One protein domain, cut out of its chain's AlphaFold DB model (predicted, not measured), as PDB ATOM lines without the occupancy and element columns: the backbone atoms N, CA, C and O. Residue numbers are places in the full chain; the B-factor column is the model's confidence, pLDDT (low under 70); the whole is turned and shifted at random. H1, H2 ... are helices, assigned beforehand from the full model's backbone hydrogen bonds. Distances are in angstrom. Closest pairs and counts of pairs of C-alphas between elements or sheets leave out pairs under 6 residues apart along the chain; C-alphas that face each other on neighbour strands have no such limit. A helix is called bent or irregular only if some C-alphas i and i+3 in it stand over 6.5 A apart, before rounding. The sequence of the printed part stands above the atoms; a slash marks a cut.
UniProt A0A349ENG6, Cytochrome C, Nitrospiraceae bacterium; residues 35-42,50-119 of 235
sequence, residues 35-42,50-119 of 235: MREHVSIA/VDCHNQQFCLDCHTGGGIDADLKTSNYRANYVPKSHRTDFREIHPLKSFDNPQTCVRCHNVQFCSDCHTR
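This is residues 35 to 42 and 50 to 119 of the 235 residues of the protein "Cytochrome C" of Nitrospiraceae bacterium (UniProt A0A349ENG6). Four short, separate helices are strung on long loops in a loose, elongated body: H1 and H2 lie towards one end and H3 and H4 towards the other, and no helix packs on another. The unnamed residues 63 to 88 make a wide looping path from the H1 and H2 end to the H3 end, and residues 98 to 109 loop back towards the middle before H4. The printed part has 78 residues, with four named helices in the order H1, H2, H3, H4 and no named strand; the class is all helix, though the helices hold 33 of the 78 residues, under half. The whole is only just loose, close to compact, with a radius of gyration of the C-alphas of 14.1 A and spans of 44 by 24 by 20 A.

H1 is residues 35 to 42, 10.9 A from first to last C-alpha, and begins at C-alpha 35 at (-5.606, -4.201, -35.348). H2 is residues 55 to 62, 10.8 A long, and ends at C-alpha 62 at (-16.778, -3.674, -29.017). H3 is residues 89 to 97, 10.7 A long, and is the longest helix by residues, with 9. H4 is residues 110 to 117, 10.7 A long, and ends at C-alpha 117 at (1.948, -17.080, -11.954).

H1 touches no helix, and it is apart from H2, H3 and H4. H2 is apart from H3 and from H4. H3 and H4 are apart too. The centre of H1 is at (-8.379, 0.175, -38.678) and that of H2 at (-17.863, -8.211, -32.253). The centre of H3 is at (-8.134, -9.069, -11.622) and that of H4 at (2.608, -16.358, -17.458). H1 is irregular, but only just: C-alphas 36 and 39 are 6.8 A apart. H3 is irregular, with C-alphas 91 and 94 at 7.2 A. In H4 every O i to N i+4 pair is within hydrogen-bond range; in H1 it is 2 of 4, in H2 3 of 4 and in H3 3 of 5.

The two C-alphas farthest apart are those of Asp 51 and Arg 119, at 45.8 A. Residues 43 to 49 are cut out, and C-alphas 42 and 50 are 11.0 A apart across the cut, which lies in the link from H1 to H2. The links from H2 to H3, with 26 residues, and from H3 to H4, with 12, are long. Residues 86 to 91, of which 89 to 91 belong to H3, stand free, and so do residues 114 to 119, of which 114 to 117 belong to H4. The mean pLDDT of the printed part is 71.7, and 27 residues are under 70, among them residues 64 to 67 and 73 to 88.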
ATOM      1  N   MET A  35      -4.994  -4.748 -36.568       71.12
ATOM      2  CA  MET A  35      -5.606  -4.201 -35.348       71.12
ATOM      3  C   MET A  35      -5.292  -2.716 -35.117       71.12
ATOM      4  O   MET A  35      -6.058  -2.033 -34.444       71.12
ATOM      5  N   ARG A  36      -4.218  -2.172 -35.689       70.81
ATOM      6  CA  ARG A  36      -3.952  -0.725 -35.689       70.81
ATOM      7  C   ARG A  36      -4.655  -0.022 -36.843       70.81
ATOM      8  O   ARG A  36      -5.133   1.100 -36.682       70.81
ATOM      9  N   GLU A  37      -4.741  -0.688 -37.986       72.50
ATOM     10  CA  GLU A  37      -5.308  -0.138 -39.219       72.50
ATOM     11  C   GLU A  37      -6.840  -0.257 -39.282       72.50
ATOM     12  O   GLU A  37      -7.490   0.522 -39.979       72.50
ATOM     13  N   HIS A  38      -7.457  -1.147 -38.494       79.44
ATOM     14  CA  HIS A  38      -8.895  -1.425 -38.569       79.44
ATOM     15  C   HIS A  38      -9.740  -0.180 -38.306       79.44
ATOM     16  O   HIS A  38     -10.794  -0.036 -38.909       79.44
ATOM     17  N   VAL A  39      -9.289   0.744 -37.450       77.44
ATOM     18  CA  VAL A  39     -10.036   1.974 -37.145       77.44
ATOM     19  C   VAL A  39     -10.102   2.888 -38.365       77.44
ATOM     20  O   VAL A  39     -11.146   3.484 -38.626       77.44
ATOM     21  N   SER A  40      -9.000   3.028 -39.109       75.81
ATOM     22  CA  SER A  40      -8.983   3.888 -40.293       75.81
ATOM     23  C   SER A  40      -9.764   3.253 -41.440       75.81
ATOM     24  O   SER A  40     -10.452   3.975 -42.153       75.81
ATOM     25  N   ILE A  41      -9.722   1.924 -41.574       75.38
ATOM     26  CA  ILE A  41     -10.480   1.178 -42.585       75.38
ATOM     27  C   ILE A  41     -11.980   1.178 -42.253       75.38
ATOM     28  O   ILE A  41     -12.780   1.524 -43.113       75.38
ATOM     29  N   ALA A  42     -12.370   0.892 -41.009       77.25
ATOM     30  CA  ALA A  42     -13.771   0.845 -40.577       77.25
ATOM     31  C   ALA A  42     -14.476   2.212 -40.619       77.25
ATOM     32  O   ALA A  42     -15.700   2.271 -40.676       77.25
ATOM     33  N   VAL A  50     -19.059  -6.706 -43.387       75.12
ATOM     34  CA  VAL A  50     -20.112  -7.725 -43.247       75.12
ATOM     35  C   VAL A  50     -20.248  -8.651 -44.455       75.12
ATOM     36  O   VAL A  50     -20.887  -9.692 -44.342       75.12
ATOM     37  N   ASP A  51     -19.617  -8.309 -45.581       72.88
ATOM     38  CA  ASP A  51     -19.573  -9.178 -46.760       72.88
ATOM     39  C   ASP A  51     -18.681 -10.411 -46.506       72.88
ATOM     40  O   ASP A  51     -18.814 -11.424 -47.185       72.88
ATOM     41  N   CYS A  52     -17.781 -10.347 -45.514       73.56
ATOM     42  CA  CYS A  52     -16.876 -11.444 -45.139       73.56
ATOM     43  C   CYS A  52     -16.928 -11.814 -43.646       73.56
ATOM     44  O   CYS A  52     -16.667 -12.959 -43.286       73.56
ATOM     45  N   HIS A  53     -17.240 -10.866 -42.757       77.56
ATOM     46  CA  HIS A  53     -17.233 -11.058 -41.302       77.56
ATOM     47  C   HIS A  53     -18.652 -11.085 -40.742       77.56
ATOM     48  O   HIS A  53     -19.500 -10.278 -41.115       77.56
ATOM     49  N   ASN A  54     -18.914 -11.977 -39.788       82.56
ATOM     50  CA  ASN A  54     -20.196 -11.984 -39.090       82.56
ATOM     51  C   ASN A  54     -20.291 -10.822 -38.078       82.56
ATOM     52  O   ASN A  54     -19.288 -10.266 -37.635       82.56
ATOM     53  N   GLN A  55     -21.511 -10.479 -37.661       82.94
ATOM     54  CA  GLN A  55     -21.728  -9.409 -36.681       82.94
ATOM     55  C   GLN A  55     -21.046  -9.698 -35.330       82.94
ATOM     56  O   GLN A  55     -20.590  -8.766 -34.665       82.94
ATOM     57  N   GLN A  56     -20.950 -10.972 -34.937       81.88
ATOM     58  CA  GLN A  56     -20.339 -11.388 -33.675       81.88
ATOM     59  C   GLN A  56     -18.855 -11.006 -33.601       81.88
ATOM     60  O   GLN A  56     -18.396 -10.587 -32.545       81.88
ATOM     61  N   PHE A  57     -18.131 -11.043 -34.720       82.19
ATOM     62  CA  PHE A  57     -16.736 -10.612 -34.813       82.19
ATOM     63  C   PHE A  57     -16.539  -9.175 -34.307       82.19
ATOM     64  O   PHE A  57     -15.602  -8.889 -33.561       82.19
ATOM     65  N   CYS A  58     -17.457  -8.272 -34.658       81.81
ATOM     66  CA  CYS A  58     -17.430  -6.885 -34.199       81.81
ATOM     67  C   CYS A  58     -17.778  -6.781 -32.704       81.81
ATOM     68  O   CYS A  58     -17.144  -6.024 -31.964       81.81
ATOM     69  N   LEU A  59     -18.785  -7.538 -32.256       82.19
ATOM     70  CA  LEU A  59     -19.269  -7.513 -30.872       82.19
ATOM     71  C   LEU A  59     -18.207  -8.051 -29.908       82.19
ATOM     72  O   LEU A  59     -17.948  -7.451 -28.875       82.19
ATOM     73  N   ASP A  60     -17.484  -9.092 -30.286       77.88
ATOM     74  CA  ASP A  60     -16.410  -9.678 -29.487       77.88
ATOM     75  C   ASP A  60     -15.383  -8.655 -28.964       77.88
ATOM     76  O   ASP A  60     -14.873  -8.794 -27.852       77.88
ATOM     77  N   CYS A  61     -15.086  -7.609 -29.740       77.81
ATOM     78  CA  CYS A  61     -14.217  -6.529 -29.281       77.81
ATOM     79  C   CYS A  61     -15.002  -5.342 -28.727       77.81
ATOM     80  O   CYS A  61     -14.613  -4.810 -27.691       77.81
ATOM     81  N   HIS A  62     -16.083  -4.912 -29.380       79.50
ATOM     82  CA  HIS A  62     -16.778  -3.674 -29.017       79.50
ATOM     83  C   HIS A  62     -17.794  -3.831 -27.878       79.50
ATOM     84  O   HIS A  62     -17.999  -2.883 -27.120       79.50
ATOM     85  N   THR A  63     -18.406  -5.008 -27.732       75.19
ATOM     86  CA  THR A  63     -19.480  -5.295 -26.767       75.19
ATOM     87  C   THR A  63     -19.624  -6.797 -26.454       75.19
ATOM     88  O   THR A  63     -20.110  -7.568 -27.282       75.19
ATOM     89  N   GLY A  64     -19.328  -7.217 -25.225       65.38
ATOM     90  CA  GLY A  64     -19.693  -8.555 -24.729       65.38
ATOM     91  C   GLY A  64     -18.604  -9.630 -24.811       65.38
ATOM     92  O   GLY A  64     -18.813 -10.724 -24.297       65.38
ATOM     93  N   GLY A  65     -17.424  -9.329 -25.361       62.78
ATOM     94  CA  GLY A  65     -16.244 -10.212 -25.311       62.78
ATOM     95  C   GLY A  65     -15.191  -9.823 -24.262       62.78
ATOM     96  O   GLY A  65     -14.029 -10.204 -24.380       62.78
ATOM     97  N   GLY A  66     -15.564  -9.024 -23.253       62.25
ATOM     98  CA  GLY A  66     -14.701  -8.630 -22.123       62.25
ATOM     99  C   GLY A  66     -13.673  -7.529 -22.423       62.25
ATOM    100  O   GLY A  66     -13.064  -6.980 -21.502       62.25
ATOM    101  N   ILE A  67     -13.497  -7.181 -23.700       69.81
ATOM    102  CA  ILE A  67     -12.643  -6.084 -24.173       69.81
ATOM    103  C   ILE A  67     -13.410  -4.746 -24.162       69.81
ATOM    104  O   ILE A  67     -12.849  -3.722 -23.758       69.81
ATOM    105  N   ASP A  68     -14.692  -4.776 -24.553       71.56
ATOM    106  CA  ASP A  68     -15.648  -3.656 -24.593       71.56
ATOM    107  C   ASP A  68     -15.044  -2.344 -25.134       71.56
ATOM    108  O   ASP A  68     -15.152  -1.268 -24.520       71.56
ATOM    109  N   ALA A  69     -14.359  -2.458 -26.273       74.12
ATOM    110  CA  ALA A  69     -13.682  -1.389 -26.986       74.12
ATOM    111  C   ALA A  69     -14.665  -0.285 -27.381       74.12
ATOM    112  O   ALA A  69     -15.582  -0.494 -28.176       74.12
ATOM    113  N   ASP A  70     -14.441   0.912 -26.842       72.94
ATOM    114  CA  ASP A  70     -15.317   2.048 -27.095       72.94
ATOM    115  C   ASP A  70     -15.233   2.491 -28.563       72.94
ATOM    116  O   ASP A  70     -14.167   2.857 -29.060       72.94
ATOM    117  N   LEU A  71     -16.378   2.487 -29.244       75.44
ATOM    118  CA  LEU A  71     -16.528   2.961 -30.620       75.44
ATOM    119  C   LEU A  71     -16.320   4.481 -30.750       75.44
ATOM    120  O   LEU A  71     -16.011   4.978 -31.834       75.44
ATOM    121  N   LYS A  72     -16.486   5.238 -29.658       72.69
ATOM    122  CA  LYS A  72     -16.382   6.704 -29.632       72.69
ATOM    123  C   LYS A  72     -14.942   7.190 -29.480       72.69
ATOM    124  O   LYS A  72     -14.640   8.319 -29.868       72.69
ATOM    125  N   THR A  73     -14.044   6.357 -28.958       63.38
ATOM    126  CA  THR A  73     -12.649   6.735 -28.692       63.38
ATOM    127  C   THR A  73     -11.732   6.206 -29.791       63.38
ATOM    128  O   THR A  73     -11.569   5.001 -29.965       63.38
ATOM    129  N   SER A  74     -11.098   7.109 -30.546       59.03
ATOM    130  CA  SER A  74     -10.075   6.718 -31.522       59.03
ATOM    131  C   SER A  74      -8.761   6.410 -30.809       59.03
ATOM    132  O   SER A  74      -8.132   7.315 -30.269       59.03
ATOM    133  N   ASN A  75      -8.325   5.152 -30.859       60.25
ATOM    134  CA  ASN A  75      -7.010   4.722 -30.367       60.25
ATOM    135  C   ASN A  75      -5.964   4.659 -31.492       60.25
ATOM    136  O   ASN A  75      -4.951   3.976 -31.368       60.25
ATOM    137  N   TYR A  76      -6.208   5.342 -32.615       48.50
ATOM    138  CA  TYR A  76      -5.299   5.375 -33.759       48.50
ATOM    139  C   TYR A  76      -3.899   5.836 -33.315       48.50
ATOM    140  O   TYR A  76      -3.740   6.951 -32.821       48.50
ATOM    141  N   ARG A  77      -2.900   4.955 -33.491       52.50
ATOM    142  CA  ARG A  77      -1.491   5.074 -33.042       52.50
ATOM    143  C   ARG A  77      -1.219   4.916 -31.541       52.50
ATOM    144  O   ARG A  77      -0.053   4.890 -31.159       52.50
ATOM    145  N   ALA A  78      -2.238   4.759 -30.702       54.41
ATOM    146  CA  ALA A  78      -2.044   4.336 -29.321       54.41
ATOM    147  C   ALA A  78      -1.930   2.807 -29.276       54.41
ATOM    148  O   ALA A  78      -2.629   2.103 -30.006       54.41
ATOM    149  N   ASN A  79      -1.070   2.271 -28.407       56.47
ATOM    150  CA  ASN A  79      -1.216   0.874 -28.010       56.47
ATOM    151  C   ASN A  79      -2.603   0.768 -27.376       56.47
ATOM    152  O   ASN A  79      -2.827   1.350 -26.319       56.47
ATOM    153  N   TYR A  80      -3.550   0.133 -28.070       58.12
ATOM    154  CA  TYR A  80      -4.888  -0.054 -27.534       58.12
ATOM    155  C   TYR A  80      -4.760  -0.828 -26.227       58.12
ATOM    156  O   TYR A  80      -4.258  -1.950 -26.204       58.12
ATOM    157  N   VAL A  81      -5.176  -0.189 -25.142       60.69
ATOM    158  CA  VAL A  81      -5.211  -0.777 -23.813       60.69
ATOM    159  C   VAL A  81      -6.671  -1.167 -23.574       60.69
ATOM    160  O   VAL A  81      -7.506  -0.271 -23.410       60.69
ATOM    161  N   PRO A  82      -7.025  -2.467 -23.628       63.94
ATOM    162  CA  PRO A  82      -8.391  -2.906 -23.373       63.94
ATOM    163  C   PRO A  82      -8.893  -2.406 -22.021       63.94
ATOM    164  O   PRO A  82      -8.098  -2.180 -21.110       63.94
ATOM    165  N   LYS A  83     -10.212  -2.336 -21.815       64.62
ATOM    166  CA  LYS A  83     -10.763  -2.008 -20.486       64.62
ATOM    167  C   LYS A  83     -10.394  -3.030 -19.408       64.62
ATOM    168  O   LYS A  83     -10.625  -2.767 -18.231       64.62
ATOM    169  N   SER A  84      -9.852  -4.189 -19.775       61.69
ATOM    170  CA  SER A  84      -9.227  -5.104 -18.822       61.69
ATOM    171  C   SER A  84      -7.890  -4.574 -18.290       61.69
ATOM    172  O   SER A  84      -7.542  -4.874 -17.165       61.69
ATOM    173  N   HIS A  85      -7.170  -3.729 -19.025       65.81
ATOM    174  CA  HIS A  85      -5.848  -3.209 -18.674       65.81
ATOM    175  C   HIS A  85      -5.933  -1.797 -18.075       65.81
ATOM    176  O   HIS A  85      -5.410  -0.828 -18.617       65.81
ATOM    177  N   ARG A  86      -6.622  -1.652 -16.947       65.81
ATOM    178  CA  ARG A  86      -6.650  -0.381 -16.202       65.81
ATOM    179  C   ARG A  86      -5.500  -0.335 -15.199       65.81
ATOM    180  O   ARG A  86      -4.815  -1.333 -14.975       65.81
ATOM    181  N   THR A  87      -5.249   0.834 -14.616       61.75
ATOM    182  CA  THR A  87      -4.186   1.016 -13.611       61.75
ATOM    183  C   THR A  87      -4.352   0.104 -12.396       61.75
ATOM    184  O   THR A  87      -3.374  -0.145 -11.706       61.75
ATOM    185  N   ASP A  88      -5.567  -0.402 -12.165       63.16
ATOM    186  CA  ASP A  88      -5.945  -1.357 -11.123       63.16
ATOM    187  C   ASP A  88      -6.012  -2.815 -11.627       63.16
ATOM    188  O   ASP A  88      -6.629  -3.669 -10.990       63.16
ATOM    189  N   PHE A  89      -5.431  -3.131 -12.795       70.88
ATOM    190  CA  PHE A  89      -5.538  -4.473 -13.376       70.88
ATOM    191  C   PHE A  89      -5.050  -5.560 -12.420       70.88
ATOM    192  O   PHE A  89      -5.678  -6.606 -12.354       70.88
ATOM    193  N   ARG A  90      -3.980  -5.337 -11.644       69.75
ATOM    194  CA  ARG A  90      -3.474  -6.346 -10.692       69.75
ATOM    195  C   ARG A  90      -4.494  -6.653  -9.592       69.75
ATOM    196  O   ARG A  90      -4.570  -7.785  -9.128       69.75
ATOM    197  N   GLU A  91      -5.277  -5.656  -9.216       68.44
ATOM    198  CA  GLU A  91      -6.286  -5.676  -8.170       68.44
ATOM    199  C   GLU A  91      -7.588  -6.325  -8.662       68.44
ATOM    200  O   GLU A  91      -8.222  -7.064  -7.913       68.44
ATOM    201  N   ILE A  92      -7.969  -6.103  -9.925       66.00
ATOM    202  CA  ILE A  92      -9.188  -6.678 -10.523       66.00
ATOM    203  C   ILE A  92      -8.937  -7.970 -11.319       66.00
ATOM    204  O   ILE A  92      -9.892  -8.656 -11.685       66.00
ATOM    205  N   HIS A  93      -7.676  -8.315 -11.600       74.94
ATOM    206  CA  HIS A  93      -7.280  -9.493 -12.378       74.94
ATOM    207  C   HIS A  93      -7.836 -10.799 -11.807       74.94
ATOM    208  O   HIS A  93      -8.355 -11.570 -12.608       74.94
ATOM    209  N   PRO A  94      -7.822 -11.065 -10.484       70.81
ATOM    210  CA  PRO A  94      -8.414 -12.288  -9.944       70.81
ATOM    211  C   PRO A  94      -9.891 -12.424 -10.328       70.81
ATOM    212  O   PRO A  94     -10.286 -13.456 -10.860       70.81
ATOM    213  N   LEU A  95     -10.676 -11.349 -10.186       67.44
ATOM    214  CA  LEU A  95     -12.080 -11.317 -10.600       67.44
ATOM    215  C   LEU A  95     -12.230 -11.525 -12.115       67.44
ATOM    216  O   LEU A  95     -13.070 -12.304 -12.548       67.44
ATOM    217  N   LYS A  96     -11.388 -10.871 -12.922       68.19
ATOM    218  CA  LYS A  96     -11.413 -11.000 -14.386       68.19
ATOM    219  C   LYS A  96     -10.894 -12.333 -14.917       68.19
ATOM    220  O   LYS A  96     -11.310 -12.748 -15.992       68.19
ATOM    221  N   SER A  97     -10.043 -13.026 -14.171       71.50
ATOM    222  CA  SER A  97      -9.533 -14.349 -14.532       71.50
ATOM    223  C   SER A  97     -10.595 -15.447 -14.404       71.50
ATOM    224  O   SER A  97     -10.505 -16.449 -15.108       71.50
ATOM    225  N   PHE A  98     -11.626 -15.230 -13.573       68.06
ATOM    226  CA  PHE A  98     -12.786 -16.121 -13.450       68.06
ATOM    227  C   PHE A  98     -13.798 -15.992 -14.591       68.06
ATOM    228  O   PHE A  98     -14.686 -16.836 -14.677       68.06
ATOM    229  N   ASP A  99     -13.683 -14.964 -15.441       73.06
ATOM    230  CA  ASP A  99     -14.533 -14.817 -16.622       73.06
ATOM    231  C   ASP A  99     -14.130 -15.887 -17.669       73.06
ATOM    232  O   ASP A  99     -14.288 -17.089 -17.467       73.06
ATOM    233  N   ASN A 100     -13.580 -15.489 -18.816       73.62
ATOM    234  CA  ASN A 100     -13.078 -16.431 -19.810       73.62
ATOM    235  C   ASN A 100     -11.611 -16.119 -20.133       73.62
ATOM    236  O   ASN A 100     -11.352 -15.185 -20.902       73.62
ATOM    237  N   PRO A 101     -10.646 -16.913 -19.627       74.44
ATOM    238  CA  PRO A 101      -9.219 -16.741 -19.912       74.44
ATOM    239  C   PRO A 101      -8.873 -16.768 -21.407       74.44
ATOM    240  O   PRO A 101      -7.870 -16.185 -21.823       74.44
ATOM    241  N   GLN A 102      -9.726 -17.379 -22.242       76.31
ATOM    242  CA  GLN A 102      -9.545 -17.392 -23.696       76.31
ATOM    243  C   GLN A 102      -9.624 -15.986 -24.312       76.31
ATOM    244  O   GLN A 102      -9.074 -15.747 -25.382       76.31
ATOM    245  N   THR A 103     -10.259 -15.024 -23.638       72.94
ATOM    246  CA  THR A 103     -10.298 -13.623 -24.094       72.94
ATOM    247  C   THR A 103      -8.935 -12.939 -23.981       72.94
ATOM    248  O   THR A 103      -8.619 -12.064 -24.783       72.94
ATOM    249  N   CYS A 104      -8.096 -13.360 -23.029       75.69
ATOM    250  CA  CYS A 104      -6.767 -12.797 -22.804       75.69
ATOM    251  C   CYS A 104      -5.766 -13.300 -23.847       75.69
ATOM    252  O   CYS A 104      -4.966 -12.517 -24.364       75.69
ATOM    253  N   VAL A 105      -5.857 -14.589 -24.203       77.12
ATOM    254  CA  VAL A 105      -4.944 -15.215 -25.174       77.12
ATOM    255  C   VAL A 105      -5.181 -14.782 -26.623       77.12
ATOM    256  O   VAL A 105      -4.404 -15.118 -27.510       77.12
ATOM    257  N   ARG A 106      -6.227 -13.980 -26.866       73.62
ATOM    258  CA  ARG A 106      -6.453 -13.304 -28.153       73.62
ATOM    259  C   ARG A 106      -5.375 -12.270 -28.476       73.62
ATOM    260  O   ARG A 106      -5.116 -12.022 -29.647       73.62
ATOM    261  N   CYS A 107      -4.766 -11.677 -27.448       74.44
ATOM    262  CA  CYS A 107      -3.701 -10.682 -27.600       74.44
ATOM    263  C   CYS A 107      -2.398 -11.097 -26.905       74.44
ATOM    264  O   CYS A 107      -1.323 -10.693 -27.339       74.44
ATOM    265  N   HIS A 108      -2.476 -11.881 -25.826       77.56
ATOM    266  CA  HIS A 108      -1.322 -12.281 -25.020       77.56
ATOM    267  C   HIS A 108      -0.957 -13.747 -25.238       77.56
ATOM    268  O   HIS A 108      -1.822 -14.604 -25.339       77.56
ATOM    269  N   ASN A 109       0.331 -14.074 -25.244       83.12
ATOM    270  CA  ASN A 109       0.755 -15.474 -25.212       83.12
ATOM    271  C   ASN A 109       0.498 -16.077 -23.813       83.12
ATOM    272  O   ASN A 109       0.646 -15.382 -22.807       83.12
ATOM    273  N   VAL A 110       0.211 -17.381 -23.736       83.12
ATOM    274  CA  VAL A 110       0.101 -18.149 -22.480       83.12
ATOM    275  C   VAL A 110       1.342 -18.011 -21.593       83.12
ATOM    276  O   VAL A 110       1.232 -18.051 -20.367       83.12
ATOM    277  N   GLN A 111       2.509 -17.756 -22.195       84.25
ATOM    278  CA  GLN A 111       3.743 -17.482 -21.461       84.25
ATOM    279  C   GLN A 111       3.593 -16.302 -20.485       84.25
ATOM    280  O   GLN A 111       4.147 -16.337 -19.392       84.25
ATOM    281  N   PHE A 112       2.784 -15.290 -20.819       80.06
ATOM    282  CA  PHE A 112       2.541 -14.135 -19.952       80.06
ATOM    283  C   PHE A 112       1.833 -14.534 -18.649       80.06
ATOM    284  O   PHE A 112       2.147 -14.022 -17.573       80.06
ATOM    285  N   CYS A 113       0.907 -15.496 -18.740       79.25
ATOM    286  CA  CYS A 113       0.245 -16.083 -17.583       79.25
ATOM    287  C   CYS A 113       1.285 -16.798 -16.717       79.25
ATOM    288  O   CYS A 113       1.406 -16.503 -15.529       79.25
ATOM    289  N   SER A 114       2.086 -17.690 -17.309       80.69
ATOM    290  CA  SER A 114       3.095 -18.436 -16.558       80.69
ATOM    291  C   SER A 114       4.186 -17.538 -15.982       80.69
ATOM    292  O   SER A 114       4.598 -17.770 -14.858       80.69
ATOM    293  N   ASP A 115       4.624 -16.479 -16.656       81.50
ATOM    294  CA  ASP A 115       5.689 -15.596 -16.162       81.50
ATOM    295  C   ASP A 115       5.298 -14.874 -14.870       81.50
ATOM    296  O   ASP A 115       6.131 -14.670 -13.986       81.50
ATOM    297  N   CYS A 116       4.025 -14.494 -14.740       70.81
ATOM    298  CA  CYS A 116       3.501 -13.903 -13.514       70.81
ATOM    299  C   CYS A 116       3.144 -14.984 -12.485       70.81
ATOM    300  O   CYS A 116       3.602 -14.911 -11.350       70.81
ATOM    301  N   HIS A 117       2.404 -16.027 -12.872       75.50
ATOM    302  CA  HIS A 117       1.948 -17.080 -11.954       75.50
ATOM    303  C   HIS A 117       3.068 -18.016 -11.461       75.50
ATOM    304  O   HIS A 117       2.911 -18.687 -10.446       75.50
ATOM    305  N   THR A 118       4.221 -18.060 -12.131       70.62
ATOM    306  CA  THR A 118       5.427 -18.727 -11.601       70.62
ATOM    307  C   THR A 118       6.141 -17.880 -10.552       70.62
ATOM    308  O   THR A 118       6.793 -18.449  -9.680       70.62
ATOM    309  N   ARG A 119       5.999 -16.547 -10.614       66.50
ATOM    310  CA  ARG A 119       6.486 -15.588  -9.606       66.50
ATOM    311  C   ARG A 119       5.496 -15.368  -8.456       66.50
ATOM    312  O   ARG A 119       5.909 -14.875  -7.416       66.50
TER     313      ARG A 119